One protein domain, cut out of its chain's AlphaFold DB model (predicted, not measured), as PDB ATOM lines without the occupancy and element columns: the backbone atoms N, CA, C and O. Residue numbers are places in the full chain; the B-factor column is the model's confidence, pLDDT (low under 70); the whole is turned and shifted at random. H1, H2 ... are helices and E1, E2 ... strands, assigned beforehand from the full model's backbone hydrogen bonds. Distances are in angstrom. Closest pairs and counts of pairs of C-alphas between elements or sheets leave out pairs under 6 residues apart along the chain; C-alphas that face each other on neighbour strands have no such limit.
ATOM      1  N   ASP A 160     215.104 114.711 114.396       59.34
ATOM      2  CA  ASP A 160     216.010 114.595 115.539       59.34
ATOM      3  C   ASP A 160     215.690 115.614 116.626       59.34
ATOM      4  O   ASP A 160     215.683 115.218 117.791       59.34
ATOM      5  N   HIS A 161     215.341 116.860 116.279       62.69
ATOM      6  CA  HIS A 161     214.842 117.881 117.210       62.69
ATOM      7  C   HIS A 161     213.616 117.413 118.014       62.69
ATOM      8  O   HIS A 161     213.623 117.446 119.245       62.69
ATOM      9  N   PHE A 162     212.622 116.850 117.331       60.69
ATOM     10  CA  PHE A 162     211.447 116.239 117.953       60.69
ATOM     11  C   PHE A 162     211.811 115.086 118.883       60.69
ATOM     12  O   PHE A 162     211.227 114.952 119.955       60.69
ATOM     13  N   TRP A 163     212.807 114.282 118.510       60.97
ATOM     14  CA  TRP A 163     213.198 113.096 119.266       60.97
ATOM     15  C   TRP A 163     213.667 113.393 120.686       60.97
ATOM     16  O   TRP A 163     213.278 112.686 121.612       60.97
ATOM     17  N   GLU A 164     214.486 114.421 120.895       65.88
ATOM     18  CA  GLU A 164     214.930 114.729 122.262       65.88
ATOM     19  C   GLU A 164     213.868 115.493 123.047       65.88
ATOM     20  O   GLU A 164     213.781 115.278 124.251       65.88
ATOM     21  N   ILE A 165     213.017 116.302 122.399       65.62
ATOM     22  CA  ILE A 165     211.833 116.862 123.074       65.62
ATOM     23  C   ILE A 165     210.940 115.711 123.556       65.62
ATOM     24  O   ILE A 165     210.435 115.741 124.676       65.62
ATOM     25  N   ALA A 166     210.812 114.642 122.765       62.56
ATOM     26  CA  ALA A 166     210.057 113.472 123.174       62.56
ATOM     27  C   ALA A 166     210.693 112.691 124.313       62.56
ATOM     28  O   ALA A 166     209.994 112.337 125.259       62.56
ATOM     29  N   LYS A 167     212.012 112.490 124.298       67.50
ATOM     30  CA  LYS A 167     212.720 111.930 125.459       67.50
ATOM     31  C   LYS A 167     212.505 112.770 126.715       67.50
ATOM     32  O   LYS A 167     212.294 112.205 127.783       67.50
ATOM     33  N   LEU A 168     212.530 114.096 126.581       68.38
ATOM     34  CA  LEU A 168     212.293 115.037 127.671       68.38
ATOM     35  C   LEU A 168     210.900 114.852 128.282       68.38
ATOM     36  O   LEU A 168     210.782 114.696 129.492       68.38
ATOM     37  N   TYR A 169     209.869 114.806 127.437       66.12
ATOM     38  CA  TYR A 169     208.493 114.541 127.855       66.12
ATOM     39  C   TYR A 169     208.360 113.183 128.544       66.12
ATOM     40  O   TYR A 169     207.737 113.093 129.597       66.12
ATOM     41  N   LEU A 170     208.943 112.125 127.968       63.28
ATOM     42  CA  LEU A 170     208.870 110.789 128.557       63.28
ATOM     43  C   LEU A 170     209.530 110.762 129.942       63.28
ATOM     44  O   LEU A 170     208.935 110.235 130.874       63.28
ATOM     45  N   ASN A 171     210.712 111.361 130.085       68.50
ATOM     46  CA  ASN A 171     211.399 111.473 131.371       68.50
ATOM     47  C   ASN A 171     210.530 112.238 132.390       68.50
ATOM     48  O   ASN A 171     210.252 111.750 133.482       68.50
ATOM     49  N   LEU A 172     209.988 113.393 131.994       67.69
ATOM     50  CA  LEU A 172     209.116 114.186 132.859       67.69
ATOM     51  C   LEU A 172     207.873 113.418 133.297       67.69
ATOM     52  O   LEU A 172     207.589 113.332 134.484       67.69
ATOM     53  N   LYS A 173     207.145 112.832 132.351       63.25
ATOM     54  CA  LYS A 173     205.887 112.146 132.635       63.25
ATOM     55  C   LYS A 173     206.080 110.844 133.411       63.25
ATOM     56  O   LYS A 173     205.265 110.533 134.273       63.25
ATOM     57  N   TYR A 174     207.102 110.063 133.073       59.34
ATOM     58  CA  TYR A 174     207.203 108.671 133.520       59.34
ATOM     59  C   TYR A 174     208.265 108.423 134.591       59.34
ATOM     60  O   TYR A 174     208.128 107.436 135.314       59.34
ATOM     61  N   ASP A 175     209.261 109.301 134.729       66.56
ATOM     62  CA  ASP A 175     210.292 109.186 135.767       66.56
ATOM     63  C   ASP A 175     210.101 110.249 136.862       66.56
ATOM     64  O   ASP A 175     210.103 109.907 138.042       66.56
ATOM     65  N   ILE A 176     209.861 111.516 136.493       66.06
ATOM     66  CA  ILE A 176     209.792 112.639 137.453       66.06
ATOM     67  C   ILE A 176     208.392 112.794 138.068       66.06
ATOM     68  O   ILE A 176     208.255 112.910 139.282       66.06
ATOM     69  N   PHE A 177     207.337 112.772 137.249       67.88
ATOM     70  CA  PHE A 177     205.950 113.009 137.678       67.88
ATOM     71  C   PHE A 177     205.108 111.734 137.782       67.88
ATOM     72  O   PHE A 177     203.884 111.807 137.831       67.88
ATOM     73  N   LYS A 178     205.746 110.561 137.846       60.31
ATOM     74  CA  LYS A 178     205.075 109.252 137.835       60.31
ATOM     75  C   LYS A 178     203.940 109.119 138.862       60.31
ATOM     76  O   LYS A 178     202.930 108.478 138.576       60.31
ATOM     77  N   ASP A 179     204.110 109.732 140.031       54.62
ATOM     78  CA  ASP A 179     203.174 109.644 141.157       54.62
ATOM     79  C   ASP A 179     202.232 110.861 141.262       54.62
ATOM     80  O   ASP A 179     201.327 110.885 142.100       54.62
ATOM     81  N   LEU A 180     202.405 111.871 140.402       53.31
ATOM     82  CA  LEU A 180     201.591 113.081 140.381       53.31
ATOM     83  C   LEU A 180     200.493 112.948 139.319       53.31
ATOM     84  O   LEU A 180     200.744 112.957 138.118       53.31
ATOM     85  N   LYS A 181     199.232 112.874 139.767       46.28
ATOM     86  CA  LYS A 181     198.045 112.885 138.886       46.28
ATOM     87  C   LYS A 181     197.854 114.210 138.122       46.28
ATOM     88  O   LYS A 181     196.966 114.283 137.283       46.28
ATOM     89  N   GLN A 182     198.655 115.234 138.419       48.16
ATOM     90  CA  GLN A 182     198.513 116.629 137.973       48.16
ATOM     91  C   GLN A 182     199.276 116.942 136.675       48.16
ATOM     92  O   GLN A 182     199.820 118.032 136.508       48.16
ATOM     93  N   PHE A 183     199.366 115.995 135.743       45.06
ATOM     94  CA  PHE A 183     199.862 116.327 134.410       45.06
ATOM     95  C   PHE A 183     198.698 116.878 133.582       45.06
ATOM     96  O   PHE A 183     198.098 116.149 132.793       45.06
ATOM     97  N   ASP A 184     198.334 118.140 133.832       47.50
ATOM     98  CA  ASP A 184     197.095 118.711 133.302       47.50
ATOM     99  C   ASP A 184     197.157 118.900 131.784       47.50
ATOM    100  O   ASP A 184     196.288 118.360 131.111       47.50
ATOM    101  N   HIS A 185     198.188 119.547 131.221       51.81
ATOM    102  CA  HIS A 185     198.400 119.681 129.767       51.81
ATOM    103  C   HIS A 185     199.893 119.841 129.419       51.81
ATOM    104  O   HIS A 185     200.628 120.578 130.075       51.81
ATOM    105  N   TRP A 186     200.330 119.166 128.349       55.19
ATOM    106  CA  TRP A 186     201.608 119.421 127.676       55.19
ATOM    107  C   TRP A 186     201.331 119.672 126.205       55.19
ATOM    108  O   TRP A 186     200.992 118.741 125.464       55.19
ATOM    109  N   ASP A 187     201.516 120.920 125.793       50.16
ATOM    110  CA  ASP A 187     201.327 121.310 124.408       50.16
ATOM    111  C   ASP A 187     202.617 121.068 123.634       50.16
ATOM    112  O   ASP A 187     203.682 121.654 123.868       50.16
ATOM    113  N   TRP A 188     202.516 120.101 122.728       54.25
ATOM    114  CA  TRP A 188     203.597 119.684 121.854       54.25
ATOM    115  C   TRP A 188     203.832 120.656 120.720       54.25
ATOM    116  O   TRP A 188     202.924 121.348 120.282       54.25
ATOM    117  N   TYR A 189     205.043 120.579 120.162       39.09
ATOM    118  CA  TYR A 189     205.364 121.232 118.909       39.09
ATOM    119  C   TYR A 189     204.464 120.812 117.727       39.09
ATOM    120  O   TYR A 189     204.293 119.608 117.526       39.09
ATOM    121  N   PRO A 190     204.010 121.750 116.867       44.59
ATOM    122  CA  PRO A 190     204.085 123.203 117.033       44.59
ATOM    123  C   PRO A 190     203.472 123.638 118.354       44.59
ATOM    124  O   PRO A 190     202.273 123.471 118.532       44.59
ATOM    125  N   SER A 191     204.286 124.186 119.258       50.62
ATOM    126  CA  SER A 191     203.771 124.693 120.506       50.62
ATOM    127  C   SER A 191     202.882 125.834 120.073       50.62
ATOM    128  O   SER A 191     203.142 126.470 119.030       50.62
ATOM    129  N   GLU A 192     201.802 126.049 120.810       57.16
ATOM    130  CA  GLU A 192     200.974 127.207 120.542       57.16
ATOM    131  C   GLU A 192     201.885 128.430 120.442       57.16
ATOM    132  O   GLU A 192     202.804 128.635 121.243       57.16
ATOM    133  N   THR A 193     201.718 129.176 119.351       65.19
ATOM    134  CA  THR A 193     202.509 130.383 119.150       65.19
ATOM    135  C   THR A 193     202.115 131.339 120.258       65.19
ATOM    136  O   THR A 193     200.963 131.754 120.335       65.19
ATOM    137  N   VAL A 194     203.064 131.666 121.127       69.38
ATOM    138  CA  VAL A 194     202.829 132.590 122.227       69.38
ATOM    139  C   VAL A 194     202.951 133.989 121.645       69.38
ATOM    140  O   VAL A 194     204.039 134.429 121.261       69.38
ATOM    141  N   ALA A 195     201.816 134.659 121.514       74.62
ATOM    142  CA  ALA A 195     201.732 136.020 121.018       74.62
ATOM    143  C   ALA A 195     201.612 137.003 122.186       74.62
ATOM    144  O   ALA A 195     201.014 136.696 123.215       74.62
ATOM    145  N   ALA A 196     202.175 138.196 122.016       73.06
ATOM    146  CA  ALA A 196     201.772 139.344 122.817       73.06
ATOM    147  C   ALA A 196     200.314 139.711 122.491       73.06
ATOM    148  O   ALA A 196     199.849 139.439 121.387       73.06
ATOM    149  N   ASP A 197     199.624 140.406 123.395       72.06
ATOM    150  CA  ASP A 197     198.206 140.766 123.224       72.06
ATOM    151  C   ASP A 197     197.915 141.608 121.976       72.06
ATOM    152  O   ASP A 197     196.795 141.641 121.476       72.06
ATOM    153  N   ASN A 198     198.922 142.324 121.480       70.38
ATOM    154  CA  ASN A 198     198.821 143.108 120.254       70.38
ATOM    155  C   ASN A 198     199.144 142.297 118.985       70.38
ATOM    156  O   ASN A 198     199.188 142.876 117.904       70.38
ATOM    157  N   GLU A 199     199.457 141.006 119.129       64.88
ATOM    158  CA  GLU A 199     199.849 140.035 118.097       64.88
ATOM    159  C   GLU A 199     201.061 140.430 117.231       64.88
ATOM    160  O   GLU A 199     201.481 139.691 116.342       64.88
ATOM    161  N   THR A 200     201.691 141.575 117.507       69.56
ATOM    162  CA  THR A 200     202.846 142.075 116.740       69.56
ATOM    163  C   THR A 200     204.139 141.331 117.059       69.56
ATOM    164  O   THR A 200     205.064 141.309 116.248       69.56
ATOM    165  N   MET A 201     204.207 140.726 118.246       74.56
ATOM    166  CA  MET A 201     205.366 139.993 118.737       74.56
ATOM    167  C   MET A 201     204.948 138.565 119.038       74.56
ATOM    168  O   MET A 201     204.015 138.337 119.805       74.56
ATOM    169  N   ILE A 202     205.666 137.612 118.448       75.12
ATOM    170  CA  ILE A 202     205.402 136.188 118.624       75.12
ATOM    171  C   ILE A 202     206.677 135.439 118.982       75.12
ATOM    172  O   ILE A 202     207.769 135.726 118.476       75.12
ATOM    173  N   VAL A 203     206.523 134.435 119.835       74.69
ATOM    174  CA  VAL A 203     207.557 133.458 120.133       74.69
ATOM    175  C   VAL A 203     206.974 132.055 120.050       74.69
ATOM    176  O   VAL A 203     205.810 131.819 120.356       74.69
ATOM    177  N   ARG A 204     207.790 131.118 119.575       72.38
ATOM    178  CA  ARG A 204     207.394 129.723 119.410       72.38
ATOM    179  C   ARG A 204     208.379 128.836 120.168       72.38
ATOM    180  O   ARG A 204     209.445 128.563 119.610       72.38
ATOM    181  N   PRO A 205     208.055 128.447 121.412       73.38
ATOM    182  CA  PRO A 205     208.878 127.524 122.185       73.38
ATOM    183  C   PRO A 205     208.992 126.153 121.517       73.38
ATOM    184  O   PRO A 205     208.191 125.787 120.659       73.38
ATOM    185  N   ASP A 206     209.961 125.349 121.931       71.06
ATOM    186  CA  ASP A 206     210.031 123.953 121.499       71.06
ATOM    187  C   ASP A 206     208.945 123.103 122.178       71.06
ATOM    188  O   ASP A 206     208.384 122.200 121.557       71.06
ATOM    189  N   ALA A 207     208.608 123.417 123.429       72.81
ATOM    190  CA  ALA A 207     207.469 122.850 124.146       72.81
ATOM    191  C   ALA A 207     206.988 123.802 125.249       72.81
ATOM    192  O   ALA A 207     207.744 124.661 125.705       72.81
ATOM    193  N   ILE A 208     205.745 123.631 125.698       74.88
ATOM    194  CA  ILE A 208     205.214 124.338 126.868       74.88
ATOM    195  C   ILE A 208     204.854 123.301 127.926       74.88
ATOM    196  O   ILE A 208     204.077 122.381 127.670       74.88
ATOM    197  N   LEU A 209     205.431 123.458 129.114       77.50
ATOM    198  CA  LEU A 209     205.076 122.682 130.294       77.50
ATOM    199  C   LEU A 209     204.306 123.576 131.253       77.50
ATOM    200  O   LEU A 209     204.817 124.615 131.670       77.50
ATOM    201  N   ARG A 210     203.112 123.144 131.648       74.62
ATOM    202  CA  ARG A 210     202.346 123.778 132.717       74.62
ATOM    203  C   ARG A 210     202.337 122.876 133.945       74.62
ATOM    204  O   ARG A 210     201.972 121.708 133.846       74.62
ATOM    205  N   LEU A 211     202.748 123.424 135.083       72.88
ATOM    206  CA  LEU A 211     202.691 122.784 136.396       72.88
ATOM    207  C   LEU A 211     201.882 123.694 137.319       72.88
ATOM    208  O   LEU A 211     202.379 124.747 137.709       72.88
ATOM    209  N   GLU A 212     200.646 123.304 137.632       71.75
ATOM    210  CA  GLU A 212     199.704 124.112 138.424       71.75
ATOM    211  C   GLU A 212     199.558 125.540 137.845       71.75
ATOM    212  O   GLU A 212     199.094 125.715 136.708       71.75
ATOM    213  N   ASP A 213     200.003 126.551 138.596       70.81
ATOM    214  CA  ASP A 213     199.974 127.960 138.205       70.81
ATOM    215  C   ASP A 213     201.258 128.451 137.517       70.81
ATOM    216  O   ASP A 213     201.376 129.629 137.182       70.81
ATOM    217  N   GLN A 214     202.219 127.561 137.259       81.94
ATOM    218  CA  GLN A 214     203.478 127.915 136.617       81.94
ATOM    219  C   GLN A 214     203.574 127.397 135.183       81.94
ATOM    220  O   GLN A 214     203.364 126.217 134.899       81.94
ATOM    221  N   VAL A 215     203.995 128.279 134.276       84.75
ATOM    222  CA  VAL A 215     204.328 127.935 132.887       84.75
ATOM    223  C   VAL A 215     205.839 127.951 132.673       84.75
ATOM    224  O   VAL A 215     206.529 128.883 133.096       84.75
ATOM    225  N   PHE A 216     206.338 126.927 131.982       86.38
ATOM    226  CA  PHE A 216     207.702 126.818 131.481       86.38
ATOM    227  C   PHE A 216     207.688 126.753 129.951       86.38
ATOM    228  O   PHE A 216     207.153 125.818 129.353       86.38
ATOM    229  N   PHE A 217     208.334 127.726 129.318       87.94
ATOM    230  CA  PHE A 217     208.644 127.739 127.896       87.94
ATOM    231  C   PHE A 217     209.963 127.003 127.679       87.94
ATOM    232  O   PHE A 217     211.030 127.498 128.042       87.94
ATOM    233  N   ILE A 218     209.890 125.794 127.135       85.25
ATOM    234  CA  ILE A 218     211.042 124.908 126.994       85.25
ATOM    235  C   ILE A 218     211.719 125.157 125.653       85.25
ATOM    236  O   ILE A 218     211.068 125.245 124.611       85.25
ATOM    237  N   GLU A 219     213.043 125.233 125.698       84.62
ATOM    238  CA  GLU A 219     213.919 125.438 124.558       84.62
ATOM    239  C   GLU A 219     215.064 124.438 124.592       84.62
ATOM    240  O   GLU A 219     215.808 124.352 125.568       84.62
ATOM    241  N   LEU A 220     215.240 123.686 123.513       78.38
ATOM    242  CA  LEU A 220     216.289 122.687 123.425       78.38
ATOM    243  C   LEU A 220     217.476 123.243 122.626       78.38
ATOM    244  O   LEU A 220     217.481 123.248 121.395       78.38
ATOM    245  N   ASP A 221     218.528 123.674 123.326       74.88
ATOM    246  CA  ASP A 221     219.753 124.168 122.694       74.88
ATOM    247  C   ASP A 221     220.710 123.015 122.392       74.88
ATOM    248  O   ASP A 221     221.507 122.576 123.224       74.88
ATOM    249  N   ARG A 222     220.659 122.519 121.156       56.84
ATOM    250  CA  ARG A 222     221.540 121.423 120.745       56.84
ATOM    251  C   ARG A 222     222.920 121.843 120.314       56.84
ATOM    252  O   ARG A 222     223.780 120.975 120.326       56.84
ATOM    253  N   SER A 223     223.135 123.093 119.901       50.47
ATOM    254  CA  SER A 223     224.420 123.648 119.425       50.47
ATOM    255  C   SER A 223     225.468 122.649 118.879       50.47
ATOM    256  O   SER A 223     226.672 122.755 119.107       50.47
ATOM    257  N   THR A 224     224.994 121.698 118.079       39.16
ATOM    258  CA  THR A 224     225.663 121.119 116.922       39.16
ATOM    259  C   THR A 224     224.889 121.507 115.670       39.16
ATOM    260  O   THR A 224     225.017 120.821 114.663       39.16
ATOM    261  N   GLU A 225     224.061 122.564 115.714       34.34
ATOM    262  CA  GLU A 225     223.552 123.158 114.482       34.34
ATOM    263  C   GLU A 225     224.781 123.548 113.655       34.34
ATOM    264  O   GLU A 225     225.574 124.393 114.092       34.34
ATOM    265  N   PRO A 226     225.001 122.935 112.478       33.12
ATOM    266  CA  PRO A 226     225.824 123.592 111.498       33.12
ATOM    267  C   PRO A 226     225.169 124.948 111.257       33.12
ATOM    268  O   PRO A 226     223.945 125.076 111.228       33.12
ATOM    269  N   VAL A 227     226.009 125.939 111.027       37.22
ATOM    270  CA  VAL A 227     225.703 127.281 110.527       37.22
ATOM    271  C   VAL A 227     225.041 127.234 109.125       37.22
ATOM    272  O   VAL A 227     225.244 128.106 108.298       37.22
ATOM    273  N   TYR A 228     224.245 126.212 108.806       32.41
ATOM    274  CA  TYR A 228     223.727 125.944 107.470       32.41
ATOM    275  C   TYR A 228     222.255 125.529 107.515       32.41
ATOM    276  O   TYR A 228     221.902 124.381 107.260       32.41
ATOM    277  N   ARG A 229     221.376 126.501 107.777       36.78
ATOM    278  CA  ARG A 229     220.036 126.516 107.178       36.78
ATOM    279  C   ARG A 229     220.091 127.505 106.023       36.78
ATOM    280  O   ARG A 229     220.234 128.682 106.288       36.78
ATOM    281  N   SER A 230     220.002 127.004 104.788       30.78
ATOM    282  CA  SER A 230     220.029 127.748 103.514       30.78
ATOM    283  C   SER A 230     221.159 128.792 103.350       30.78
ATOM    284  O   SER A 230     221.198 129.781 104.073       30.78
ATOM    285  N   PRO A 231     222.010 128.716 102.309       34.19
ATOM    286  CA  PRO A 231     222.956 129.796 101.992       34.19
ATOM    287  C   PRO A 231     222.280 131.138 101.618       34.19
ATOM    288  O   PRO A 231     222.977 132.100 101.311       34.19
ATOM    289  N   LEU A 232     220.941 131.216 101.636       34.00
ATOM    290  CA  LEU A 232     220.140 132.409 101.343       34.00
ATOM    291  C   LEU A 232     219.480 133.050 102.583       34.00
ATOM    292  O   LEU A 232     218.840 134.087 102.437       34.00
ATOM    293  N   GLN A 233     219.600 132.470 103.786       38.72
ATOM    294  CA  GLN A 233     219.108 133.080 105.032       38.72
ATOM    295  C   GLN A 233     220.285 133.323 105.985       38.72
ATOM    296  O   GLN A 233     220.700 132.443 106.731       38.72
ATOM    297  N   SER A 234     220.842 134.536 105.934       34.66
ATOM    298  CA  SER A 234     222.016 134.973 106.706       34.66
ATOM    299  C   SER A 234     221.757 135.203 108.196       34.66
ATOM    300  O   SER A 234     222.704 135.351 108.968       34.66
ATOM    301  N   ASP A 235     220.497 135.240 108.621       39.88
ATOM    302  CA  ASP A 235     220.154 135.801 109.923       39.88
ATOM    303  C   ASP A 235     219.951 134.688 110.948       39.88
ATOM    304  O   ASP A 235     218.835 134.285 111.284       39.88
ATOM    305  N   GLN A 236     221.068 134.183 111.471       45.09
ATOM    306  CA  GLN A 236     221.045 133.396 112.698       45.09
ATOM    307  C   GLN A 236     220.381 134.216 113.808       45.09
ATOM    308  O   GLN A 236     220.873 135.276 114.203       45.09
ATOM    309  N   VAL A 237     219.268 133.722 114.357       51.28
ATOM    310  CA  VAL A 237     218.674 134.325 115.553       51.28
ATOM    311  C   VAL A 237     219.592 133.992 116.724       51.28
ATOM    312  O   VAL A 237     219.579 132.879 117.242       51.28
ATOM    313  N   SER A 238     220.423 134.957 117.119       67.56
ATOM    314  CA  SER A 238     221.267 134.827 118.305       67.56
ATOM    315  C   SER A 238     220.412 134.467 119.525       67.56
ATOM    316  O   SER A 238     219.260 134.898 119.641       67.56
ATOM    317  N   ILE A 239     220.977 133.705 120.467       74.94
ATOM    318  CA  ILE A 239     220.296 133.387 121.732       74.94
ATOM    319  C   ILE A 239     219.803 134.656 122.440       74.94
ATOM    320  O   ILE A 239     218.704 134.677 122.982       74.94
ATOM    321  N   TYR A 240     220.566 135.747 122.331       79.38
ATOM    322  CA  TYR A 240     220.178 137.071 122.800       79.38
ATOM    323  C   TYR A 240     218.882 137.561 122.138       79.38
ATOM    324  O   TYR A 240     217.932 137.903 122.830       79.38
ATOM    325  N   ASN A 241     218.793 137.533 120.805       77.94
ATOM    326  CA  ASN A 241     217.587 137.956 120.087       77.94
ATOM    327  C   ASN A 241     216.379 137.075 120.430       77.94
ATOM    328  O   ASN A 241     215.263 137.580 120.534       77.94
ATOM    329  N   LYS A 242     216.591 135.769 120.630       81.50
ATOM    330  CA  LYS A 242     215.530 134.834 121.027       81.50
ATOM    331  C   LYS A 242     215.002 135.150 122.429       81.50
ATOM    332  O   LYS A 242     213.802 135.340 122.595       81.50
ATOM    333  N   LEU A 243     215.895 135.293 123.407       86.75
ATOM    334  CA  LEU A 243     215.551 135.699 124.772       86.75
ATOM    335  C   LEU A 243     214.894 137.085 124.813       86.75
ATOM    336  O   LEU A 243     213.968 137.308 125.587       86.75
ATOM    337  N   LYS A 244     215.320 138.008 123.944       86.25
ATOM    338  CA  LYS A 244     214.747 139.352 123.858       86.25
ATOM    339  C   LYS A 244     213.300 139.315 123.365       86.25
ATOM    340  O   LYS A 244     212.458 139.995 123.940       86.25
ATOM    341  N   ARG A 245     212.992 138.473 122.372       83.75
ATOM    342  CA  ARG A 245     211.607 138.251 121.921       83.75
ATOM    343  C   ARG A 245     210.736 137.675 123.029       83.75
ATOM    344  O   ARG A 245     209.633 138.169 123.216       83.75
ATOM    345  N   TYR A 246     211.236 136.690 123.779       89.00
ATOM    346  CA  TYR A 246     210.525 136.183 124.954       89.00
ATOM    347  C   TYR A 246     210.228 137.294 125.956       89.00
ATOM    348  O   TYR A 246     209.079 137.465 126.344       89.00
ATOM    349  N   PHE A 247     211.241 138.079 126.326       89.19
ATOM    350  CA  PHE A 247     211.075 139.207 127.239       89.19
ATOM    351  C   PHE A 247     210.009 140.191 126.746       89.19
ATOM    352  O   PHE A 247     209.163 140.627 127.523       89.19
ATOM    353  N   ASP A 248     210.028 140.532 125.456       87.81
ATOM    354  CA  ASP A 248     209.065 141.469 124.884       87.81
ATOM    355  C   ASP A 248     207.639 140.890 124.884       87.81
ATOM    356  O   ASP A 248     206.716 141.609 125.260       87.81
ATOM    357  N   VAL A 249     207.457 139.605 124.553       86.56
ATOM    358  CA  VAL A 249     206.154 138.911 124.628       86.56
ATOM    359  C   VAL A 249     205.641 138.844 126.068       86.56
ATOM    360  O   VAL A 249     204.517 139.259 126.332       86.56
ATOM    361  N   MET A 250     206.474 138.402 127.013       88.69
ATOM    362  CA  MET A 250     206.121 138.302 128.436       88.69
ATOM    363  C   MET A 250     205.727 139.657 129.025       88.69
ATOM    364  O   MET A 250     204.750 139.759 129.761       88.69
ATOM    365  N   ARG A 251     206.466 140.718 128.682       88.00
ATOM    366  CA  ARG A 251     206.203 142.079 129.166       88.00
ATOM    367  C   ARG A 251     204.910 142.668 128.601       88.00
ATOM    368  O   ARG A 251     204.280 143.479 129.272       88.00
ATOM    369  N   LEU A 252     204.562 142.327 127.360       85.75
ATOM    370  CA  LEU A 252     203.397 142.869 126.652       85.75
ATOM    371  C   LEU A 252     202.124 142.027 126.826       85.75
ATOM    372  O   LEU A 252     201.081 142.418 126.312       85.75
ATOM    373  N   SER A 253     202.205 140.896 127.524       83.81
ATOM    374  CA  SER A 253     201.076 139.999 127.775       83.81
ATOM    375  C   SER A 253     200.272 140.425 129.009       83.81
ATOM    376  O   SER A 253     200.832 140.615 130.094       83.81
ATOM    377  N   THR A 254     198.946 140.505 128.884       82.44
ATOM    378  CA  THR A 254     198.015 140.633 130.023       82.44
ATOM    379  C   THR A 254     197.721 139.294 130.684       82.44
ATOM    380  O   THR A 254     197.313 139.273 131.847       82.44
ATOM    381  N   ASN A 255     197.982 138.176 129.999       80.56
ATOM    382  CA  ASN A 255     197.897 136.844 130.586       80.56
ATOM    383  C   ASN A 255     199.007 136.663 131.634       80.56
ATOM    384  O   ASN A 255     200.199 136.667 131.306       80.56
ATOM    385  N   GLU A 256     198.596 136.496 132.891       81.81
ATOM    386  CA  GLU A 256     199.482 136.360 134.047       81.81
ATOM    387  C   GLU A 256     200.393 135.134 133.945       81.81
ATOM    388  O   GLU A 256     201.584 135.249 134.215       81.81
ATOM    389  N   TYR A 257     199.892 134.006 133.438       81.00
ATOM    390  CA  TYR A 257     200.693 132.795 133.252       81.00
ATOM    391  C   TYR A 257     201.842 132.993 132.255       81.00
ATOM    392  O   TYR A 257     202.929 132.449 132.437       81.00
ATOM    393  N   ILE A 258     201.619 133.790 131.204       82.81
ATOM    394  CA  ILE A 258     202.655 134.113 130.215       82.81
ATOM    395  C   ILE A 258     203.644 135.127 130.796       82.81
ATOM    396  O   ILE A 258     204.853 134.950 130.650       82.81
ATOM    397  N   ARG A 259     203.146 136.165 131.478       84.94
ATOM    398  CA  ARG A 259     203.976 137.208 132.101       84.94
ATOM    399  C   ARG A 259     204.898 136.644 133.180       84.94
ATOM    400  O   ARG A 259     206.054 137.053 133.275       84.94
ATOM    401  N   GLU A 260     204.391 135.694 133.962       86.00
ATOM    402  CA  GLU A 260     205.112 135.060 135.064       86.00
ATOM    403  C   GLU A 260     205.843 133.764 134.664       86.00
ATOM    404  O   GLU A 260     206.466 133.109 135.502       86.00
ATOM    405  N   GLY A 261     205.809 133.391 133.384       86.94
ATOM    406  CA  GLY A 261     206.437 132.171 132.886       86.94
ATOM    407  C   GLY A 261     207.968 132.164 133.004       86.94
ATOM    408  O   GLY A 261     208.627 133.207 133.002       86.94
ATOM    409  N   TYR A 262     208.548 130.963 133.055       91.12
ATOM    410  CA  TYR A 262     209.998 130.741 133.011       91.12
ATOM    411  C   TYR A 262     210.419 130.196 131.649       91.12
ATOM    412  O   TYR A 262     209.675 129.471 130.997       91.12
ATOM    413  N   ILE A 263     211.638 130.509 131.229       91.06
ATOM    414  CA  ILE A 263     212.263 129.989 130.014       91.06
ATOM    415  C   ILE A 263     213.255 128.912 130.439       91.06
ATOM    416  O   ILE A 263     214.267 129.196 131.078       91.06
ATOM    417  N   ALA A 264     212.954 127.670 130.089       90.00
ATOM    418  CA  ALA A 264     213.723 126.488 130.440       90.00
ATOM    419  C   ALA A 264     214.612 126.081 129.257       90.00
ATOM    420  O   ALA A 264     214.126 125.509 128.284       90.00
ATOM    421  N   ILE A 265     215.915 126.367 129.328       88.25
ATOM    422  CA  ILE A 265     216.869 126.013 128.270       88.25
ATOM    423  C   ILE A 265     217.589 124.711 128.627       88.25
ATOM    424  O   ILE A 265     218.371 124.648 129.576       88.25
ATOM    425  N   VAL A 266     217.356 123.677 127.824       85.56
ATOM    426  CA  VAL A 266     217.957 122.351 127.975       85.56
ATOM    427  C   VAL A 266     219.123 122.202 126.998       85.56
ATOM    428  O   VAL A 266     218.930 122.269 125.786       85.56
ATOM    429  N   ILE A 267     220.332 121.967 127.513       81.94
ATOM    430  CA  ILE A 267     221.560 121.774 126.724       81.94
ATOM    431  C   ILE A 267     222.071 120.334 126.919       81.94
ATOM    432  O   ILE A 267     222.868 120.075 127.825       81.94
ATOM    433  N   PRO A 268     221.669 119.370 126.074       68.19
ATOM    434  CA  PRO A 268     222.007 117.960 126.279       68.19
ATOM    435  C   PRO A 268     223.443 117.582 125.854       68.19
ATOM    436  O   PRO A 268     223.829 116.419 125.963       68.19
ATOM    437  N   THR A 269     224.244 118.512 125.317       65.56
ATOM    438  CA  THR A 269     225.487 118.193 124.586       65.56
ATOM    439  C   THR A 269     226.784 118.464 125.362       65.56
ATOM    440  O   THR A 269     226.822 119.162 126.373       65.56
ATOM    441  N   ALA A 270     227.897 117.917 124.853       50.00
ATOM    442  CA  ALA A 270     229.225 117.967 125.478       50.00
ATOM    443  C   ALA A 270     229.840 119.378 125.608       50.00
ATOM    444  O   ALA A 270     230.817 119.545 126.331       50.00
ATOM    445  N   LYS A 271     229.281 120.401 124.943       60.66
ATOM    446  CA  LYS A 271     229.745 121.805 125.018       60.66
ATOM    447  C   LYS A 271     228.983 122.634 126.062       60.66
ATOM    448  O   LYS A 271     228.858 123.851 125.918       60.66
ATOM    449  N   PHE A 272     228.466 121.967 127.092       65.06
ATOM    450  CA  PHE A 272     227.582 122.537 128.104       65.06
ATOM    451  C   PHE A 272     228.119 123.831 128.728       65.06
ATOM    452  O   PHE A 272     227.432 124.839 128.685       65.06
ATOM    453  N   GLU A 273     229.348 123.839 129.244       71.12
ATOM    454  CA  GLU A 273     229.880 124.956 130.043       71.12
ATOM    455  C   GLU A 273     230.003 126.263 129.247       71.12
ATOM    456  O   GLU A 273     229.572 127.324 129.693       71.12
ATOM    457  N   THR A 274     230.532 126.193 128.023       69.94
ATOM    458  CA  THR A 274     230.661 127.376 127.160       69.94
ATOM    459  C   THR A 274     229.296 127.889 126.703       69.94
ATOM    460  O   THR A 274     229.100 129.095 126.569       69.94
ATOM    461  N   ARG A 275     228.331 126.998 126.437       71.75
ATOM    462  CA  ARG A 275     226.972 127.413 126.053       71.75
ATOM    463  C   ARG A 275     226.203 127.983 127.231       71.75
ATOM    464  O   ARG A 275     225.597 129.037 127.066       71.75
ATOM    465  N   LEU A 276     226.314 127.357 128.398       79.81
ATOM    466  CA  LEU A 276     225.759 127.828 129.660       79.81
ATOM    467  C   LEU A 276     226.176 129.279 129.919       79.81
ATOM    468  O   LEU A 276     225.313 130.144 129.986       79.81
ATOM    469  N   SER A 277     227.482 129.565 129.909       76.56
ATOM    470  CA  SER A 277     228.003 130.918 130.152       76.56
ATOM    471  C   SER A 277     227.474 131.958 129.154       76.56
ATOM    472  O   SER A 277     227.148 133.085 129.535       76.56
ATOM    473  N   ASN A 278     227.335 131.589 127.875       76.94
ATOM    474  CA  ASN A 278     226.787 132.480 126.850       76.94
ATOM    475  C   ASN A 278     225.291 132.761 127.050       76.94
ATOM    476  O   ASN A 278     224.848 133.894 126.856       76.94
ATOM    477  N   ILE A 279     224.516 131.733 127.407       81.56
ATOM    478  CA  ILE A 279     223.080 131.855 127.666       81.56
ATOM    479  C   ILE A 279     222.846 132.684 128.929       81.56
ATOM    480  O   ILE A 279     222.064 133.628 128.876       81.56
ATOM    481  N   GLU A 280     223.556 132.390 130.019       82.94
ATOM    482  CA  GLU A 280     223.472 133.132 131.284       82.94
ATOM    483  C   GLU A 280     223.838 134.606 131.077       82.94
ATOM    484  O   GLU A 280     223.055 135.490 131.410       82.94
ATOM    485  N   SER A 281     224.940 134.891 130.373       80.25
ATOM    486  CA  SER A 281     225.340 136.270 130.053       80.25
ATOM    487  C   SER A 281     224.300 137.026 129.214       80.25
ATOM    488  O   SER A 281     224.165 138.245 129.329       80.25
ATOM    489  N   ALA A 282     223.596 136.336 128.311       82.50
ATOM    490  CA  ALA A 282     222.533 136.937 127.511       82.50
ATOM    491  C   ALA A 282     221.262 137.160 128.345       82.50
ATOM    492  O   ALA A 282     220.649 138.223 128.241       82.50
ATOM    493  N   ALA A 283     220.902 136.186 129.183       86.06
ATOM    494  CA  ALA A 283     219.778 136.269 130.101       86.06
ATOM    495  C   ALA A 283     219.956 137.425 131.090       86.06
ATOM    496  O   ALA A 283     219.064 138.262 131.192       86.06
ATOM    497  N   ASP A 284     221.132 137.558 131.706       85.69
ATOM    498  CA  ASP A 284     221.446 138.637 132.648       85.69
ATOM    499  C   ASP A 284     221.279 140.021 132.023       85.69
ATOM    500  O   ASP A 284     220.731 140.931 132.646       85.69
ATOM    501  N   LYS A 285     221.695 140.184 130.762       86.31
ATOM    502  CA  LYS A 285     221.559 141.455 130.035       86.31
ATOM    503  C   LYS A 285     220.111 141.818 129.718       86.31
ATOM    504  O   LYS A 285     219.794 143.002 129.640       86.31
ATOM    505  N   ILE A 286     219.255 140.830 129.462       87.56
ATOM    506  CA  ILE A 286     217.872 141.050 129.010       87.56
ATOM    507  C   ILE A 286     216.921 141.138 130.201       87.56
ATOM    508  O   ILE A 286     216.109 142.056 130.274       87.56
ATOM    509  N   PHE A 287     217.046 140.197 131.130       85.50
ATOM    510  CA  PHE A 287     216.177 140.037 132.291       85.50
ATOM    511  C   PHE A 287     216.731 140.709 133.552       85.50
ATOM    512  O   PHE A 287     216.088 140.637 134.593       85.50
ATOM    513  N   GLN A 288     217.889 141.379 133.475       83.31
ATOM    514  CA  GLN A 288     218.492 142.141 134.579       83.31
ATOM    515  C   GLN A 288     218.666 141.293 135.850       83.31
ATOM    516  O   GLN A 288     218.244 141.691 136.931       83.31
ATOM    517  N   GLN A 289     219.261 140.102 135.708       67.81
ATOM    518  CA  GLN A 289     219.450 139.110 136.784       67.81
ATOM    519  C   GLN A 289     218.146 138.555 137.392       67.81
ATOM    520  O   GLN A 289     218.168 137.906 138.439       67.81
ATOM    521  N   SER A 290     216.995 138.772 136.746       69.44
ATOM    522  CA  SER A 290     215.756 138.106 137.137       69.44
ATOM    523  C   SER A 290     215.843 136.599 136.837       69.44
ATOM    524  O   SER A 290     216.279 136.225 135.744       69.44
ATOM    525  N   PRO A 291     215.379 135.723 137.749       75.69
ATOM    526  CA  PRO A 291     215.467 134.261 137.635       75.69
ATOM    527  C   PRO A 291     214.668 133.613 136.484       75.69
ATOM    528  O   PRO A 291     214.474 132.400 136.475       75.69
ATOM    529  N   ARG A 292     214.176 134.392 135.515       85.31
ATOM    530  CA  ARG A 292     213.242 133.951 134.465       85.31
ATOM    531  C   ARG A 292     213.831 132.938 133.492       85.31
ATOM    532  O   ARG A 292     213.064 132.260 132.820       85.31
ATOM    533  N   VAL A 293     215.152 132.832 133.385       89.00
ATOM    534  CA  VAL A 293     215.819 131.869 132.500       89.00
ATOM    535  C   VAL A 293     216.535 130.831 133.350       89.00
ATOM    536  O   VAL A 293     217.445 131.167 134.104       89.00
ATOM    537  N   ILE A 294     216.149 129.565 133.206       89.94
ATOM    538  CA  ILE A 294     216.770 128.440 133.903       89.94
ATOM    539  C   ILE A 294     217.430 127.552 132.859       89.94
ATOM    540  O   ILE A 294     216.785 127.089 131.920       89.94
ATOM    541  N   VAL A 295     218.725 127.313 133.025       87.75
ATOM    542  CA  VAL A 295     219.526 126.536 132.080       87.75
ATOM    543  C   VAL A 295     220.032 125.276 132.764       87.75
ATOM    544  O   VAL A 295     220.622 125.356 133.843       87.75
ATOM    545  N   SER A 296     219.833 124.112 132.146       85.94
ATOM    546  CA  SER A 296     220.469 122.875 132.612       85.94
ATOM    547  C   SER A 296     220.647 121.829 131.510       85.94
ATOM    548  O   SER A 296     220.296 122.046 130.353       85.94
ATOM    549  N   LYS A 297     221.243 120.684 131.860       81.00
ATOM    550  CA  LYS A 297     221.446 119.536 130.964       81.00
ATOM    551  C   LYS A 297     220.165 118.746 130.710       81.00
ATOM    552  O   LYS A 297     220.034 118.121 129.662       81.00
ATOM    553  N   ASN A 298     219.247 118.749 131.670       79.62
ATOM    554  CA  ASN A 298     217.986 118.019 131.630       79.62
ATOM    555  C   ASN A 298     216.886 118.826 132.351       79.62
ATOM    556  O   ASN A 298     217.170 119.833 133.002       79.62
ATOM    557  N   MET A 299     215.630 118.394 132.218       79.56
ATOM    558  CA  MET A 299     214.498 119.072 132.866       79.56
ATOM    559  C   MET A 299     214.362 118.776 134.358       79.56
ATOM    560  O   MET A 299     213.784 119.593 135.066       79.56
ATOM    561  N   GLU A 300     214.896 117.655 134.840       79.81
ATOM    562  CA  GLU A 300     214.907 117.328 136.271       79.81
ATOM    563  C   GLU A 300     215.641 118.415 137.057       79.81
ATOM    564  O   GLU A 300     215.080 119.032 137.958       79.81
ATOM    565  N   ASP A 301     216.852 118.751 136.616       83.31
ATOM    566  CA  ASP A 301     217.667 119.813 137.189       83.31
ATOM    567  C   ASP A 301     216.982 121.183 137.085       83.31
ATOM    568  O   ASP A 301     217.141 122.017 137.974       83.31
ATOM    569  N   ILE A 302     216.237 121.444 136.002       85.44
ATOM    570  CA  ILE A 302     215.481 122.695 135.826       85.44
ATOM    571  C   ILE A 302     214.378 122.798 136.878       85.44
ATOM    572  O   ILE A 302     214.245 123.842 137.513       85.44
ATOM    573  N   ILE A 303     213.625 121.718 137.099       82.62
ATOM    574  CA  ILE A 303     212.558 121.673 138.103       82.62
ATOM    575  C   ILE A 303     213.136 121.767 139.516       82.62
ATOM    576  O   ILE A 303     212.610 122.517 140.336       82.62
ATOM    577  N   ILE A 304     214.237 121.063 139.802       83.38
ATOM    578  CA  ILE A 304     214.928 121.137 141.098       83.38
ATOM    579  C   ILE A 304     215.391 122.571 141.364       83.38
ATOM    580  O   ILE A 304     215.064 123.129 142.409       83.38
ATOM    581  N   ARG A 305     216.072 123.202 140.396       83.50
ATOM    582  CA  ARG A 305     216.519 124.599 140.510       83.50
ATOM    583  C   ARG A 305     215.350 125.546 140.736       83.50
ATOM    584  O   ARG A 305     215.426 126.376 141.634       83.50
ATOM    585  N   PHE A 306     214.265 125.401 139.978       85.38
ATOM    586  CA  PHE A 306     213.048 126.189 140.175       85.38
ATOM    587  C   PHE A 306     212.485 126.027 141.595       85.38
ATOM    588  O   PHE A 306     212.215 127.019 142.271       85.38
ATOM    589  N   SER A 307     212.371 124.786 142.077       81.56
ATOM    590  CA  SER A 307     211.956 124.489 143.451       81.56
ATOM    591  C   SER A 307     212.875 125.177 144.463       81.56
ATOM    592  O   SER A 307     212.386 125.818 145.384       81.56
ATOM    593  N   ASP A 308     214.194 125.087 144.302       80.88
ATOM    594  CA  ASP A 308     215.165 125.675 145.233       80.88
ATOM    595  C   ASP A 308     215.128 127.209 145.240       80.88
ATOM    596  O   ASP A 308     215.306 127.839 146.285       80.88
ATOM    597  N   MET A 309     214.854 127.817 144.086       78.00
ATOM    598  CA  MET A 309     214.675 129.263 143.945       78.00
ATOM    599  C   MET A 309     213.417 129.752 144.670       78.00
ATOM    600  O   MET A 309     213.441 130.830 145.261       78.00
ATOM    601  N   ASN A 310     212.366 128.930 144.689       71.12
ATOM    602  CA  ASN A 310     211.091 129.233 145.340       71.12
ATOM    603  C   ASN A 310     210.975 128.678 146.773       71.12
ATOM    604  O   ASN A 310     210.001 128.966 147.459       71.12
ATOM    605  N   LYS A 311     211.969 127.916 147.251       62.00
ATOM    606  CA  LYS A 311     212.042 127.352 148.614       62.00
ATOM    607  C   LYS A 311     212.682 128.280 149.652       62.00
ATOM    608  O   LYS A 311     212.963 127.840 150.767       62.00
TER     609      LYS A 311
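What this domain is: This is residues 160 to 311 of the 313 residues of an uncharacterized protein of Paenibacillus peoriae (UniProt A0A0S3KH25). What shape do these atoms make? A strongly twisted sheet of four strands forms the core, with H1 and H5 over one face and H4 over the other. H2 packs on H4 and, like short H3, only grazes the sheet, while residues 229 to 235 of the link from E2 to H2 stick out. What is it built of? The printed part has 152 residues, with five named helices and four named strands in the order H1 E1 E2 H2 H3 E3 H4 E4 H5, a mixed class. The sheet, in order E1 E2 E3 E4, is mixed; the whole is compact, with a radius of gyration of the C-alphas of 15.3 A and spans of 48 by 37 by 29 A.

How they stand to each other: Where does H1 lie? H1, residues 160 to 176, is on the sheet of E1, residues 207 to 211, E2, residues 214 to 220, E3, residues 262 to 266, and E4, residues 293 to 296. Its closest C-alphas to E2 are those of Ile 165 and Leu 220, 7.3 A apart. How do the strands pair? The hairpin E1 and E2 is antiparallel, with N 209 and O 216 at 2.9 A, within hydrogen-bond range. E2 and E3 are parallel, with N 264 and O 217 at 2.8 A, and so are E3 and E4, with N 265 and O 294 at 2.8 A. Where are the later helices? H2, residues 239 to 252, touches H4, residues 272 to 287, the closest C-alphas being those of Tyr 240 and Ala 282, 5.3 A apart; H3, residues 256 to 259, touches H2 only at the corner. H4 is over E4 at a height over the sheet of 8.9 A, and H5, residues 299 to 310, is on the opposite face, the same face as H1: three layers, helices on both faces of a sheet. Every O i to N i+4 pair is within hydrogen-bond range in H2, H4 and H5, and 12 of 13 in H1; H3 is too short for one.

Where its parts are: Where does the first helix begin? H1 begins at C-alpha 160, (216.010, 114.595, 115.539), and is 22.9 A long. How long are other elements? E2 is 19.1 A, H2 20.0 A, H4 21.3 A and H5 16.4 A, ending at C-alpha 310, (211.091, 129.233, 145.340).

The domain as a whole: How far does it reach? The two C-alphas farthest apart, those of Asp 179 and Leu 232, are 48.9 A apart. Is it continuous and confident? The printed part has no cut; the links H1 to E1 and E2 to H2 are long. The mean pLDDT of the printed part is 70.4, and 63 residues are under 70, among them 160 to 194 and 222 to 238.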